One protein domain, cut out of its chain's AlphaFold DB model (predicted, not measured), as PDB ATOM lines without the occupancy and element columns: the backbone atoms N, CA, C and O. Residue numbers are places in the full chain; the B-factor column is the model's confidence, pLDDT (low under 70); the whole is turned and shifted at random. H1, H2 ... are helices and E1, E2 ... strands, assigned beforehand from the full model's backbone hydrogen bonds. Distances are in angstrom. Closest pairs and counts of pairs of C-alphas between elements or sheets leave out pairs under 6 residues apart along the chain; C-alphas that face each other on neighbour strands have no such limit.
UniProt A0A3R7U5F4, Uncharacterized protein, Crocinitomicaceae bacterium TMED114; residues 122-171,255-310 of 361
ATOM      1  N   SER A 122      -6.284 -23.368   8.797       94.06
ATOM      2  CA  SER A 122      -5.071 -24.160   8.564       94.06
ATOM      3  C   SER A 122      -4.845 -25.228   9.640       94.06
ATOM      4  O   SER A 122      -3.781 -25.846   9.646       94.06
ATOM      5  N   GLU A 123      -5.832 -25.461  10.514       91.69
ATOM      6  CA  GLU A 123      -5.762 -26.389  11.652       91.69
ATOM      7  C   GLU A 123      -4.678 -26.010  12.679       91.69
ATOM      8  O   GLU A 123      -4.141 -26.874  13.375       91.69
ATOM      9  N   VAL A 124      -4.331 -24.721  12.772       94.81
ATOM     10  CA  VAL A 124      -3.452 -24.216  13.832       94.81
ATOM     11  C   VAL A 124      -4.302 -23.854  15.044       94.81
ATOM     12  O   VAL A 124      -5.306 -23.157  14.912       94.81
ATOM     13  N   ASP A 125      -3.886 -24.330  16.216       95.25
ATOM     14  CA  ASP A 125      -4.522 -24.016  17.492       95.25
ATOM     15  C   ASP A 125      -4.204 -22.572  17.915       95.25
ATOM     16  O   ASP A 125      -3.044 -22.202  18.095       95.25
ATOM     17  N   GLN A 126      -5.258 -21.776  18.065       97.31
ATOM     18  CA  GLN A 126      -5.284 -20.363  18.434       97.31
ATOM     19  C   GLN A 126      -5.893 -20.158  19.830       97.31
ATOM     20  O   GLN A 126      -6.345 -19.064  20.160       97.31
ATOM     21  N   THR A 127      -5.945 -21.193  20.672       96.50
ATOM     22  CA  THR A 127      -6.567 -21.097  22.006       96.50
ATOM     23  C   THR A 127      -5.937 -20.012  22.882       96.50
ATOM     24  O   THR A 127      -6.659 -19.316  23.590       96.50
ATOM     25  N   GLU A 128      -4.619 -19.813  22.799       96.06
ATOM     26  CA  GLU A 128      -3.936 -18.720  23.509       96.06
ATOM     27  C   GLU A 128      -4.408 -17.341  23.022       96.06
ATOM     28  O   GLU A 128      -4.672 -16.463  23.836       96.06
ATOM     29  N   LEU A 129      -4.610 -17.169  21.713       97.12
ATOM     30  CA  LEU A 129      -5.130 -15.928  21.133       97.12
ATOM     31  C   LEU A 129      -6.567 -15.637  21.585       97.12
ATOM     32  O   LEU A 129      -6.895 -14.502  21.919       97.12
ATOM     33  N   VAL A 130      -7.419 -16.664  21.647       97.44
ATOM     34  CA  VAL A 130      -8.792 -16.527  22.163       97.44
ATOM     35  C   VAL A 130      -8.792 -16.180  23.652       97.44
ATOM     36  O   VAL A 130      -9.623 -15.384  24.086       97.44
ATOM     37  N   GLN A 131      -7.853 -16.725  24.431       96.00
ATOM     38  CA  GLN A 131      -7.679 -16.340  25.833       96.00
ATOM     39  C   GLN A 131      -7.287 -14.863  25.962       96.00
ATOM     40  O   GLN A 131      -7.911 -14.154  26.742       96.00
ATOM     41  N   MET A 132      -6.341 -14.377  25.151       95.69
ATOM     42  CA  MET A 132      -5.963 -12.957  25.144       95.69
ATOM     43  C   MET A 132      -7.145 -12.052  24.768       95.69
ATOM     44  O   MET A 132      -7.392 -11.050  25.432       95.69
ATOM     45  N   ALA A 133      -7.944 -12.438  23.769       95.94
ATOM     46  CA  ALA A 133      -9.159 -11.711  23.399       95.94
ATOM     47  C   ALA A 133     -10.206 -11.685  24.528       95.94
ATOM     48  O   ALA A 133     -10.870 -10.671  24.742       95.94
ATOM     49  N   PHE A 134     -10.360 -12.789  25.262       95.44
ATOM     50  CA  PHE A 134     -11.234 -12.849  26.430       95.44
ATOM     51  C   PHE A 134     -10.747 -11.920  27.545       95.44
ATOM     52  O   PHE A 134     -11.543 -11.129  28.050       95.44
ATOM     53  N   ASP A 135      -9.458 -11.968  27.877       93.50
ATOM     54  CA  ASP A 135      -8.856 -11.138  28.926       93.50
ATOM     55  C   ASP A 135      -8.941  -9.639  28.568       93.50
ATOM     56  O   ASP A 135      -9.285  -8.813  29.417       93.50
ATOM     57  N   PHE A 136      -8.747  -9.290  27.289       93.81
ATOM     58  CA  PHE A 136      -8.955  -7.935  26.771       93.81
ATOM     59  C   PHE A 136     -10.399  -7.452  26.989       93.81
ATOM     60  O   PHE A 136     -10.627  -6.355  27.487       93.81
ATOM     61  N   LEU A 137     -11.411  -8.272  26.682       94.38
ATOM     62  CA  LEU A 137     -12.819  -7.888  26.879       94.38
ATOM     63  C   LEU A 137     -13.273  -7.892  28.341       94.38
ATOM     64  O   LEU A 137     -14.284  -7.258  28.662       94.38
ATOM     65  N   MET A 138     -12.565  -8.615  29.210       91.56
ATOM     66  CA  MET A 138     -12.794  -8.611  30.655       91.56
ATOM     67  C   MET A 138     -12.389  -7.287  31.311       91.56
ATOM     68  O   MET A 138     -12.858  -7.008  32.416       91.56
ATOM     69  N   GLY A 139     -11.593  -6.453  30.634       85.81
ATOM     70  CA  GLY A 139     -11.100  -5.203  31.207       85.81
ATOM     71  C   GLY A 139      -9.897  -5.404  32.131       85.81
ATOM     72  O   GLY A 139      -9.630  -4.550  32.972       85.81
ATOM     73  N   ASP A 140      -9.208  -6.548  32.045       76.50
ATOM     74  CA  ASP A 140      -8.104  -6.879  32.956       76.50
ATOM     75  C   ASP A 140      -6.796  -6.143  32.596       76.50
ATOM     76  O   ASP A 140      -5.825  -6.205  33.355       76.50
ATOM     77  N   GLN A 141      -6.775  -5.426  31.468       70.81
ATOM     78  CA  GLN A 141      -5.619  -4.688  30.958       70.81
ATOM     79  C   GLN A 141      -5.880  -3.177  30.888       70.81
ATOM     80  O   GLN A 141      -6.973  -2.747  30.521       70.81
ATOM     81  N   ASP A 142      -4.855  -2.355  31.132       71.19
ATOM     82  CA  ASP A 142      -4.989  -0.886  31.149       71.19
ATOM     83  C   ASP A 142      -5.487  -0.307  29.802       71.19
ATOM     84  O   ASP A 142      -6.175   0.715  29.782       71.19
ATOM     85  N   CYS A 143      -5.192  -0.950  28.662       70.50
ATOM     86  CA  CYS A 143      -5.675  -0.506  27.344       70.50
ATOM     87  C   CYS A 143      -7.122  -0.934  27.021       70.50
ATOM     88  O   CYS A 143      -7.641  -0.591  25.960       70.50
ATOM     89  N   SER A 144      -7.797  -1.636  27.937       73.50
ATOM     90  CA  SER A 144      -9.165  -2.145  27.758       73.50
ATOM     91  C   SER A 144     -10.232  -1.426  28.601       73.50
ATOM     92  O   SER A 144     -11.411  -1.775  28.546       73.50
ATOM     93  N   ASP A 145      -9.857  -0.361  29.323       76.12
ATOM     94  CA  ASP A 145     -10.747   0.407  30.213       76.12
ATOM     95  C   ASP A 145     -11.967   1.019  29.501       76.12
ATOM     96  O   ASP A 145     -13.027   1.246  30.094       76.12
ATOM     97  N   THR A 146     -11.831   1.362  28.222       87.31
ATOM     98  CA  THR A 146     -12.926   1.888  27.405       87.31
ATOM     99  C   THR A 146     -12.768   1.400  25.980       87.31
ATOM    100  O   THR A 146     -11.849   1.803  25.279       87.31
ATOM    101  N   ILE A 147     -13.698   0.551  25.548       92.25
ATOM    102  CA  ILE A 147     -13.700  -0.028  24.208       92.25
ATOM    103  C   ILE A 147     -14.935   0.460  23.451       92.25
ATOM    104  O   ILE A 147     -16.059   0.408  23.962       92.25
ATOM    105  N   PHE A 148     -14.723   0.914  22.217       94.62
ATOM    106  CA  PHE A 148     -15.785   1.191  21.257       94.62
ATOM    107  C   PHE A 148     -15.685   0.232  20.079       94.62
ATOM    108  O   PHE A 148     -14.618   0.065  19.492       94.62
ATOM    109  N   PHE A 149     -16.822  -0.351  19.712       96.69
ATOM    110  CA  PHE A 149     -16.963  -1.143  18.500       96.69
ATOM    111  C   PHE A 149     -17.697  -0.367  17.420       96.69
ATOM    112  O   PHE A 149     -18.617   0.402  17.715       96.69
ATOM    113  N   ALA A 150     -17.349  -0.622  16.161       96.75
ATOM    114  CA  ALA A 150     -18.176  -0.210  15.038       96.75
ATOM    115  C   ALA A 150     -19.573  -0.847  15.146       96.75
ATOM    116  O   ALA A 150     -19.735  -2.008  15.529       96.75
ATOM    117  N   ALA A 151     -20.615  -0.085  14.821       95.31
ATOM    118  CA  ALA A 151     -21.985  -0.552  14.972       95.31
ATOM    119  C   ALA A 151     -22.255  -1.812  14.126       95.31
ATOM    120  O   ALA A 151     -22.207  -1.788  12.898       95.31
ATOM    121  N   GLY A 152     -22.618  -2.907  14.798       94.62
ATOM    122  CA  GLY A 152     -22.972  -4.174  14.155       94.62
ATOM    123  C   GLY A 152     -21.807  -5.141  13.914       94.62
ATOM    124  O   GLY A 152     -22.054  -6.203  13.345       94.62
ATOM    125  N   SER A 153     -20.593  -4.816  14.363       95.94
ATOM    126  CA  SER A 153     -19.447  -5.734  14.427       95.94
ATOM    127  C   SER A 153     -18.730  -5.614  15.779       95.94
ATOM    128  O   SER A 153     -19.152  -4.853  16.650       95.94
ATOM    129  N   HIS A 154     -17.652  -6.376  15.954       96.38
ATOM    130  CA  HIS A 154     -16.696  -6.261  17.059       96.38
ATOM    131  C   HIS A 154     -15.379  -5.625  16.594       96.38
ATOM    132  O   HIS A 154     -14.335  -5.816  17.217       96.38
ATOM    133  N   THR A 155     -15.403  -4.875  15.488       96.75
ATOM    134  CA  THR A 155     -14.241  -4.103  15.038       96.75
ATOM    135  C   THR A 155     -13.984  -2.982  16.037       96.75
ATOM    136  O   THR A 155     -14.856  -2.130  16.223       96.75
ATOM    137  N   VAL A 156     -12.822  -2.989  16.688       94.75
ATOM    138  CA  VAL A 156     -12.424  -1.961  17.657       94.75
ATOM    139  C   VAL A 156     -12.098  -0.675  16.911       94.75
ATOM    140  O   VAL A 156     -11.341  -0.690  15.947       94.75
ATOM    141  N   VAL A 157     -12.690   0.428  17.366       94.44
ATOM    142  CA  VAL A 157     -12.512   1.778  16.800       94.44
ATOM    143  C   VAL A 157     -12.254   2.821  17.893       94.44
ATOM    144  O   VAL A 157     -12.626   3.991  17.785       94.44
ATOM    145  N   THR A 158     -11.704   2.376  19.026       92.12
ATOM    146  CA  THR A 158     -11.484   3.213  20.212       92.12
ATOM    147  C   THR A 158     -10.554   4.387  19.919       92.12
ATOM    148  O   THR A 158     -10.827   5.494  20.382       92.12
ATOM    149  N   ASP A 159      -9.501   4.178  19.131       87.62
ATOM    150  CA  ASP A 159      -8.517   5.217  18.820       87.62
ATOM    151  C   ASP A 159      -9.110   6.299  17.911       87.62
ATOM    152  O   ASP A 159      -8.921   7.494  18.150       87.62
ATOM    153  N   GLU A 160      -9.911   5.906  16.918       88.75
ATOM    154  CA  GLU A 160     -10.654   6.830  16.062       88.75
ATOM    155  C   GLU A 160     -11.673   7.634  16.873       88.75
ATOM    156  O   GLU A 160     -11.810   8.848  16.690       88.75
ATOM    157  N   VAL A 161     -12.364   6.976  17.810       91.81
ATOM    158  CA  VAL A 161     -13.266   7.654  18.743       91.81
ATOM    159  C   VAL A 161     -12.486   8.635  19.619       91.81
ATOM    160  O   VAL A 161     -12.924   9.774  19.762       91.81
ATOM    161  N   ALA A 162     -11.329   8.255  20.165       89.38
ATOM    162  CA  ALA A 162     -10.512   9.127  21.007       89.38
ATOM    163  C   ALA A 162     -10.013  10.365  20.252       89.38
ATOM    164  O   ALA A 162     -10.133  11.485  20.758       89.38
ATOM    165  N   ALA A 163      -9.531  10.185  19.021       84.44
ATOM    166  CA  ALA A 163      -9.129  11.285  18.149       84.44
ATOM    167  C   ALA A 163     -10.300  12.248  17.885       84.44
ATOM    168  O   ALA A 163     -10.163  13.464  18.045       84.44
ATOM    169  N   CYS A 164     -11.482  11.709  17.571       89.19
ATOM    170  CA  CYS A 164     -12.682  12.515  17.368       89.19
ATOM    171  C   CYS A 164     -13.104  13.250  18.655       89.19
ATOM    172  O   CYS A 164     -13.349  14.455  18.622       89.19
ATOM    173  N   VAL A 165     -13.137  12.581  19.812       91.19
ATOM    174  CA  VAL A 165     -13.493  13.203  21.102       91.19
ATOM    175  C   VAL A 165     -12.558  14.362  21.444       91.19
ATOM    176  O   VAL A 165     -13.029  15.407  21.899       91.19
ATOM    177  N   ASN A 166     -11.257  14.229  21.184       88.19
ATOM    178  CA  ASN A 166     -10.297  15.316  21.383       88.19
ATOM    179  C   ASN A 166     -10.637  16.541  20.519       88.19
ATOM    180  O   ASN A 166     -10.615  17.666  21.015       88.19
ATOM    181  N   SER A 167     -11.035  16.328  19.261       85.94
ATOM    182  CA  SER A 167     -11.499  17.405  18.378       85.94
ATOM    183  C   SER A 167     -12.792  18.056  18.895       85.94
ATOM    184  O   SER A 167     -12.890  19.278  19.010       85.94
ATOM    185  N   LEU A 168     -13.773  17.248  19.306       90.00
ATOM    186  CA  LEU A 168     -15.083  17.731  19.759       90.00
ATOM    187  C   LEU A 168     -15.049  18.448  21.117       90.00
ATOM    188  O   LEU A 168     -15.951  19.235  21.416       90.00
ATOM    189  N   THR A 169     -14.038  18.175  21.942       92.31
ATOM    190  CA  THR A 169     -13.830  18.805  23.260       92.31
ATOM    191  C   THR A 169     -12.895  20.015  23.210       92.31
ATOM    192  O   THR A 169     -12.709  20.690  24.228       92.31
ATOM    193  N   ALA A 170     -12.325  20.322  22.040       89.88
ATOM    194  CA  ALA A 170     -11.395  21.427  21.863       89.88
ATOM    195  C   ALA A 170     -12.031  22.782  22.226       89.88
ATOM    196  O   ALA A 170     -13.184  23.074  21.909       89.88
ATOM    197  N   THR A 171     -11.252  23.634  22.893       90.69
ATOM    198  CA  THR A 171     -11.626  25.013  23.246       90.69
ATOM    199  C   THR A 171     -10.419  25.936  23.105       90.69
ATOM    200  O   THR A 171      -9.278  25.479  23.039       90.69
ATOM    201  N   ASP A 255     -20.309  12.655  28.188       94.06
ATOM    202  CA  ASP A 255     -21.353  13.502  27.618       94.06
ATOM    203  C   ASP A 255     -22.509  12.638  27.077       94.06
ATOM    204  O   ASP A 255     -22.287  11.751  26.247       94.06
ATOM    205  N   PRO A 256     -23.769  12.885  27.482       93.56
ATOM    206  CA  PRO A 256     -24.908  12.105  26.998       93.56
ATOM    207  C   PRO A 256     -25.154  12.251  25.486       93.56
ATOM    208  O   PRO A 256     -25.884  11.445  24.909       93.56
ATOM    209  N   GLY A 257     -24.588  13.280  24.851       94.75
ATOM    210  CA  GLY A 257     -24.610  13.502  23.410       94.75
ATOM    211  C   GLY A 257     -23.435  12.879  22.653       94.75
ATOM    212  O   GLY A 257     -23.419  13.002  21.431       94.75
ATOM    213  N   LEU A 258     -22.491  12.202  23.327       94.62
ATOM    214  CA  LEU A 258     -21.255  11.683  22.722       94.62
ATOM    215  C   LEU A 258     -21.520  10.880  21.443       94.62
ATOM    216  O   LEU A 258     -21.021  11.245  20.386       94.62
ATOM    217  N   LEU A 259     -22.345   9.831  21.510       94.94
ATOM    218  CA  LEU A 259     -22.591   8.955  20.355       94.94
ATOM    219  C   LEU A 259     -23.208   9.705  19.165       94.94
ATOM    220  O   LEU A 259     -22.864   9.433  18.018       94.94
ATOM    221  N   ALA A 260     -24.096  10.668  19.432       95.44
ATOM    222  CA  ALA A 260     -24.677  11.498  18.380       95.44
ATOM    223  C   ALA A 260     -23.617  12.417  17.759       95.44
ATOM    224  O   ALA A 260     -23.543  12.530  16.541       95.44
ATOM    225  N   ALA A 261     -22.758  13.022  18.582       93.88
ATOM    226  CA  ALA A 261     -21.695  13.895  18.107       93.88
ATOM    227  C   ALA A 261     -20.633  13.141  17.285       93.88
ATOM    228  O   ALA A 261     -20.192  13.672  16.266       93.88
ATOM    229  N   LEU A 262     -20.271  11.912  17.676       93.69
ATOM    230  CA  LEU A 262     -19.368  11.034  16.918       93.69
ATOM    231  C   LEU A 262     -19.921  10.723  15.518       93.69
ATOM    232  O   LEU A 262     -19.203  10.843  14.527       93.69
ATOM    233  N   SER A 263     -21.210  10.387  15.426       93.69
ATOM    234  CA  SER A 263     -21.871  10.121  14.142       93.69
ATOM    235  C   SER A 263     -21.976  11.392  13.287       93.69
ATOM    236  O   SER A 263     -21.528  11.407  12.140       93.69
ATOM    237  N   ASP A 264     -22.476  12.494  13.858       92.38
ATOM    238  CA  ASP A 264     -22.759  13.737  13.126       92.38
ATOM    239  C   ASP A 264     -21.495  14.458  12.624       92.38
ATOM    240  O   ASP A 264     -21.545  15.118  11.584       92.38
ATOM    241  N   ASN A 265     -20.376  14.361  13.353       88.19
ATOM    242  CA  ASN A 265     -19.163  15.134  13.055       88.19
ATOM    243  C   ASN A 265     -18.009  14.282  12.521       88.19
ATOM    244  O   ASN A 265     -17.189  14.802  11.771       88.19
ATOM    245  N   CYS A 266     -17.948  12.997  12.875       86.06
ATOM    246  CA  CYS A 266     -16.841  12.112  12.499       86.06
ATOM    247  C   CYS A 266     -17.296  10.914  11.652       86.06
ATOM    248  O   CYS A 266     -16.463  10.126  11.210       86.06
ATOM    249  N   GLY A 267     -18.604  10.756  11.403       89.12
ATOM    250  CA  GLY A 267     -19.139   9.610  10.663       89.12
ATOM    251  C   GLY A 267     -18.931   8.273  11.381       89.12
ATOM    252  O   GLY A 267     -18.961   7.224  10.738       89.12
ATOM    253  N   LEU A 268     -18.690   8.310  12.695       92.19
ATOM    254  CA  LEU A 268     -18.420   7.140  13.520       92.19
ATOM    255  C   LEU A 268     -19.724   6.640  14.150       92.19
ATOM    256  O   LEU A 268     -20.169   7.138  15.184       92.19
ATOM    257  N   ASP A 269     -20.321   5.624  13.530       95.94
ATOM    258  CA  ASP A 269     -21.430   4.871  14.117       95.94
ATOM    259  C   ASP A 269     -20.867   3.760  15.012       95.94
ATOM    260  O   ASP A 269     -20.384   2.737  14.522       95.94
ATOM    261  N   VAL A 270     -20.915   3.970  16.331       96.06
ATOM    262  CA  VAL A 270     -20.229   3.114  17.312       96.06
ATOM    263  C   VAL A 270     -21.118   2.690  18.479       96.06
ATOM    264  O   VAL A 270     -22.141   3.311  18.779       96.06
ATOM    265  N   VAL A 271     -20.701   1.630  19.167       95.12
ATOM    266  CA  VAL A 271     -21.305   1.124  20.402       95.12
ATOM    267  C   VAL A 271     -20.209   0.962  21.448       95.12
ATOM    268  O   VAL A 271     -19.170   0.365  21.175       95.12
ATOM    269  N   ARG A 272     -20.440   1.478  22.657       92.94
ATOM    270  CA  ARG A 272     -19.544   1.249  23.795       92.94
ATOM    271  C   ARG A 272     -19.690  -0.192  24.287       92.94
ATOM    272  O   ARG A 272     -20.813  -0.655  24.491       92.94
ATOM    273  N   TRP A 273     -18.577  -0.882  24.509       93.19
ATOM    274  CA  TRP A 273     -18.579  -2.171  25.191       93.19
ATOM    275  C   TRP A 273     -18.877  -1.979  26.682       93.19
ATOM    276  O   TRP A 273     -18.185  -1.239  27.377       93.19
ATOM    277  N   GLU A 274     -19.918  -2.653  27.169       88.69
ATOM    278  CA  GLU A 274     -20.317  -2.667  28.588       88.69
ATOM    279  C   GLU A 274     -20.545  -4.102  29.103       88.69
ATOM    280  O   GLU A 274     -21.162  -4.318  30.148       88.69
ATOM    281  N   GLY A 275     -20.123  -5.103  28.325       86.00
ATOM    282  CA  GLY A 275     -20.360  -6.513  28.605       86.00
ATOM    283  C   GLY A 275     -19.304  -7.143  29.510       86.00
ATOM    284  O   GLY A 275     -18.257  -6.574  29.789       86.00
ATOM    285  N   THR A 276     -19.584  -8.371  29.938       91.50
ATOM    286  CA  THR A 276     -18.600  -9.274  30.544       91.50
ATOM    287  C   THR A 276     -18.746 -10.610  29.825       91.50
ATOM    288  O   THR A 276     -19.835 -11.196  29.908       91.50
ATOM    289  N   PRO A 277     -17.733 -11.068  29.070       94.44
ATOM    290  CA  PRO A 277     -17.844 -12.305  28.312       94.44
ATOM    291  C   PRO A 277     -18.063 -13.493  29.258       94.44
ATOM    292  O   PRO A 277     -17.505 -13.567  30.351       94.44
ATOM    293  N   SER A 278     -18.907 -14.436  28.844       94.06
ATOM    294  CA  SER A 278     -19.274 -15.608  29.655       94.06
ATOM    295  C   SER A 278     -18.217 -16.721  29.658       94.06
ATOM    296  O   SER A 278     -18.268 -17.620  30.499       94.06
ATOM    297  N   GLY A 279     -17.263 -16.655  28.730       93.50
ATOM    298  CA  GLY A 279     -16.156 -17.587  28.563       93.50
ATOM    299  C   GLY A 279     -15.490 -17.405  27.199       93.50
ATOM    300  O   GLY A 279     -15.836 -16.495  26.451       93.50
ATOM    301  N   LEU A 280     -14.563 -18.299  26.858       94.31
ATOM    302  CA  LEU A 280     -13.820 -18.246  25.591       94.31
ATOM    303  C   LEU A 280     -14.712 -18.438  24.346       94.31
ATOM    304  O   LEU A 280     -14.433 -17.866  23.299       94.31
ATOM    305  N   ASP A 281     -15.806 -19.197  24.474       92.62
ATOM    306  CA  ASP A 281     -16.779 -19.440  23.396       92.62
ATOM    307  C   ASP A 281     -17.794 -18.286  23.234       92.62
ATOM    308  O   ASP A 281     -18.747 -18.390  22.453       92.62
ATOM    309  N   ASP A 282     -17.662 -17.203  24.008       95.31
ATOM    310  CA  ASP A 282     -18.596 -16.083  23.945       95.31
ATOM    311  C   ASP A 282     -18.557 -15.423  22.550       95.31
ATOM    312  O   ASP A 282     -17.468 -15.144  22.032       95.31
ATOM    313  N   PRO A 283     -19.716 -15.136  21.921       94.50
ATOM    314  CA  PRO A 283     -19.760 -14.513  20.602       94.50
ATOM    315  C   PRO A 283     -18.982 -13.199  20.498       94.50
ATOM    316  O   PRO A 283     -18.498 -12.893  19.413       94.50
ATOM    317  N   ALA A 284     -18.851 -12.439  21.591       95.69
ATOM    318  CA  ALA A 284     -18.063 -11.210  21.586       95.69
ATOM    319  C   ALA A 284     -16.558 -11.483  21.471       95.69
ATOM    320  O   ALA A 284     -15.864 -10.773  20.751       95.69
ATOM    321  N   VAL A 285     -16.062 -12.540  22.124       96.81
ATOM    322  CA  VAL A 285     -14.647 -12.943  22.079       96.81
ATOM    323  C   VAL A 285     -14.293 -13.438  20.683       96.81
ATOM    324  O   VAL A 285     -13.351 -12.950  20.060       96.81
ATOM    325  N   LEU A 286     -15.087 -14.372  20.152       96.75
ATOM    326  CA  LEU A 286     -14.858 -14.913  18.812       96.75
ATOM    327  C   LEU A 286     -15.075 -13.846  17.730       96.75
ATOM    328  O   LEU A 286     -14.345 -13.812  16.743       96.75
ATOM    329  N   GLY A 287     -16.043 -12.950  17.937       96.56
ATOM    330  CA  GLY A 287     -16.284 -11.797  17.077       96.56
ATOM    331  C   GLY A 287     -15.104 -10.830  17.053       96.56
ATOM    332  O   GLY A 287     -14.698 -10.415  15.974       96.56
ATOM    333  N   LEU A 288     -14.498 -10.522  18.207       96.75
ATOM    334  CA  LEU A 288     -13.307  -9.669  18.288       96.75
ATOM    335  C   LEU A 288     -12.155 -10.238  17.448       96.75
ATOM    336  O   LEU A 288     -11.533  -9.507  16.677       96.75
ATOM    337  N   VAL A 289     -11.904 -11.546  17.558       97.88
ATOM    338  CA  VAL A 289     -10.848 -12.223  16.791       97.88
ATOM    339  C   VAL A 289     -11.154 -12.251  15.290       97.88
ATOM    340  O   VAL A 289     -10.235 -12.150  14.478       97.88
ATOM    341  N   ALA A 290     -12.423 -12.363  14.897       97.56
ATOM    342  CA  ALA A 290     -12.819 -12.424  13.491       97.56
ATOM    343  C   ALA A 290     -12.884 -11.043  12.807       97.56
ATOM    344  O   ALA A 290     -12.493 -10.910  11.648       97.56
ATOM    345  N   ASP A 291     -13.365 -10.013  13.509       97.88
ATOM    346  CA  ASP A 291     -13.751  -8.722  12.917       97.88
ATOM    347  C   ASP A 291     -12.599  -7.701  12.827       97.88
ATOM    348  O   ASP A 291     -12.755  -6.646  12.202       97.88
ATOM    349  N   ASN A 292     -11.450  -7.987  13.446       96.75
ATOM    350  CA  ASN A 292     -10.269  -7.119  13.460       96.75
ATOM    351  C   ASN A 292      -9.134  -7.762  12.667       96.75
ATOM    352  O   ASN A 292      -8.965  -8.968  12.726       96.75
ATOM    353  N   ALA A 293      -8.333  -6.984  11.933       95.81
ATOM    354  CA  ALA A 293      -7.156  -7.527  11.240       95.81
ATOM    355  C   ALA A 293      -5.948  -7.646  12.178       95.81
ATOM    356  O   ALA A 293      -5.177  -8.603  12.102       95.81
ATOM    357  N   THR A 294      -5.798  -6.658  13.055       95.31
ATOM    358  CA  THR A 294      -4.772  -6.598  14.088       95.31
ATOM    359  C   THR A 294      -5.311  -5.834  15.284       95.31
ATOM    360  O   THR A 294      -6.068  -4.883  15.090       95.31
ATOM    361  N   LEU A 295      -4.905  -6.213  16.488       93.56
ATOM    362  CA  LEU A 295      -5.209  -5.491  17.723       93.56
ATOM    363  C   LEU A 295      -4.122  -5.821  18.742       93.56
ATOM    364  O   LEU A 295      -3.648  -6.946  18.725       93.56
ATOM    365  N   ASP A 296      -3.732  -4.862  19.572       92.50
ATOM    366  CA  ASP A 296      -2.842  -5.089  20.717       92.50
ATOM    367  C   ASP A 296      -3.705  -5.509  21.916       92.50
ATOM    368  O   ASP A 296      -4.387  -4.680  22.523       92.50
ATOM    369  N   LEU A 297      -3.786  -6.819  22.156       93.38
ATOM    370  CA  LEU A 297      -4.679  -7.426  23.146       93.38
ATOM    371  C   LEU A 297      -4.096  -7.421  24.561       93.38
ATOM    372  O   LEU A 297      -4.860  -7.481  25.527       93.38
ATOM    373  N   ASP A 298      -2.771  -7.377  24.700       91.06
ATOM    374  CA  ASP A 298      -2.074  -7.436  25.990       91.06
ATOM    375  C   ASP A 298      -1.352  -6.129  26.370       91.06
ATOM    376  O   ASP A 298      -0.762  -6.030  27.452       91.06
ATOM    377  N   CYS A 299      -1.491  -5.098  25.533       86.25
ATOM    378  CA  CYS A 299      -0.944  -3.757  25.702       86.25
ATOM    379  C   CYS A 299       0.594  -3.721  25.748       86.25
ATOM    380  O   CYS A 299       1.174  -2.846  26.409       86.25
ATOM    381  N   ASP A 300       1.280  -4.654  25.087       90.38
ATOM    382  CA  ASP A 300       2.744  -4.688  25.034       90.38
ATOM    383  C   ASP A 300       3.342  -3.779  23.935       90.38
ATOM    384  O   ASP A 300       4.567  -3.589  23.863       90.38
ATOM    385  N   GLY A 301       2.482  -3.148  23.126       88.88
ATOM    386  CA  GLY A 301       2.838  -2.296  21.995       88.88
ATOM    387  C   GLY A 301       3.055  -3.058  20.684       88.88
ATOM    388  O   GLY A 301       3.496  -2.450  19.701       88.88
ATOM    389  N   MET A 302       2.793  -4.366  20.650       91.94
ATOM    390  CA  MET A 302       2.958  -5.249  19.498       91.94
ATOM    391  C   MET A 302       1.626  -5.927  19.158       91.94
ATOM    392  O   MET A 302       1.281  -6.942  19.742       91.94
ATOM    393  N   PRO A 303       0.898  -5.453  18.134       93.38
ATOM    394  CA  PRO A 303      -0.427  -5.985  17.856       93.38
ATOM    395  C   PRO A 303      -0.399  -7.437  17.360       93.38
ATOM    396  O   PRO A 303       0.366  -7.796  16.452       93.38
ATOM    397  N   GLU A 304      -1.318  -8.248  17.879       95.75
ATOM    398  CA  GLU A 304      -1.611  -9.589  17.396       95.75
ATOM    399  C   GLU A 304      -2.221  -9.548  15.996       95.75
ATOM    400  O   GLU A 304      -2.957  -8.635  15.620       95.75
ATOM    401  N   THR A 305      -1.952 -10.592  15.210       96.44
ATOM    402  CA  THR A 305      -2.665 -10.816  13.948       96.44
ATOM    403  C   THR A 305      -3.982 -11.532  14.224       96.44
ATOM    404  O   THR A 305      -3.990 -12.635  14.766       96.44
ATOM    405  N   LEU A 306      -5.077 -10.907  13.806       96.69
ATOM    406  CA  LEU A 306      -6.447 -11.382  13.956       96.69
ATOM    407  C   LEU A 306      -7.049 -11.672  12.564       96.69
ATOM    408  O   LEU A 306      -6.330 -11.983  11.609       96.69
ATOM    409  N   GLY A 307      -8.373 -11.622  12.437       96.56
ATOM    410  CA  GLY A 307      -9.094 -11.838  11.185       96.56
ATOM    411  C   GLY A 307      -9.275 -13.322  10.899       96.56
ATOM    412  O   GLY A 307      -9.197 -13.756   9.746       96.56
ATOM    413  N   LEU A 308      -9.431 -14.109  11.965       96.00
ATOM    414  CA  LEU A 308      -9.467 -15.562  11.914       96.00
ATOM    415  C   LEU A 308     -10.882 -16.065  12.189       96.00
ATOM    416  O   LEU A 308     -11.446 -15.830  13.255       96.00
ATOM    417  N   ASP A 309     -11.419 -16.837  11.247       93.06
ATOM    418  CA  ASP A 309     -12.596 -17.666  11.490       93.06
ATOM    419  C   ASP A 309     -12.163 -18.911  12.273       93.06
ATOM    420  O   ASP A 309     -11.489 -19.797  11.732       93.06
ATOM    421  N   LEU A 310     -12.539 -18.971  13.550       95.69
ATOM    422  CA  LEU A 310     -12.152 -20.053  14.449       95.69
ATOM    423  C   LEU A 310     -13.266 -21.086  14.612       95.69
ATOM    424  O   LEU A 310     -14.450 -20.761  14.710       95.69
TER     425      LEU A 310
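This is residues 122 to 171 and 255 to 310 of the 361 residues of an uncharacterized protein of Crocinitomicaceae bacterium TMED114 (UniProt A0A3R7U5F4). Two helix pairs form the ends of an elongated domain, H1 with H4 and H2 with H3, and a small antiparallel sheet, E1 and E2, lies between them. The 106 printed residues run H1, E1, H2, H3, E2, H4, mostly helix, with under half in named elements. The whole is compact, radius of gyration of the C-alphas 14.6 A, spanning 51 by 27 by 24 A.

H1, residues 127 to 138, touches H4, residues 283 to 291, closest at C-alphas 134 and 285, 5.5 A, at a steep tilt of 68 degrees, only just short of about perpendicular. E1, residues 148 to 150, neighbours E2, residues 270 to 272; N 149 and O 271, 2.9 A, are within hydrogen-bond range. H2, residues 158 to 168, touches H3, residues 258 to 266, about perpendicular at 82 degrees, closest at C-alphas 164 and 266, 6.4 A. Every helix O i to N i+4 pair is within range.

H1, 16.4 A long, begins at C-alpha 127 (-6.567, -21.097, 22.006). H2 is 15.0 A long. H4 ends at C-alpha 291 (-13.751, -8.722, 12.917).

Residues 172 to 254 are not printed; C-alphas 171 and 255 are 15.7 A apart. Residues 292 to 310 hold no named element. No printed residue is under pLDDT 70.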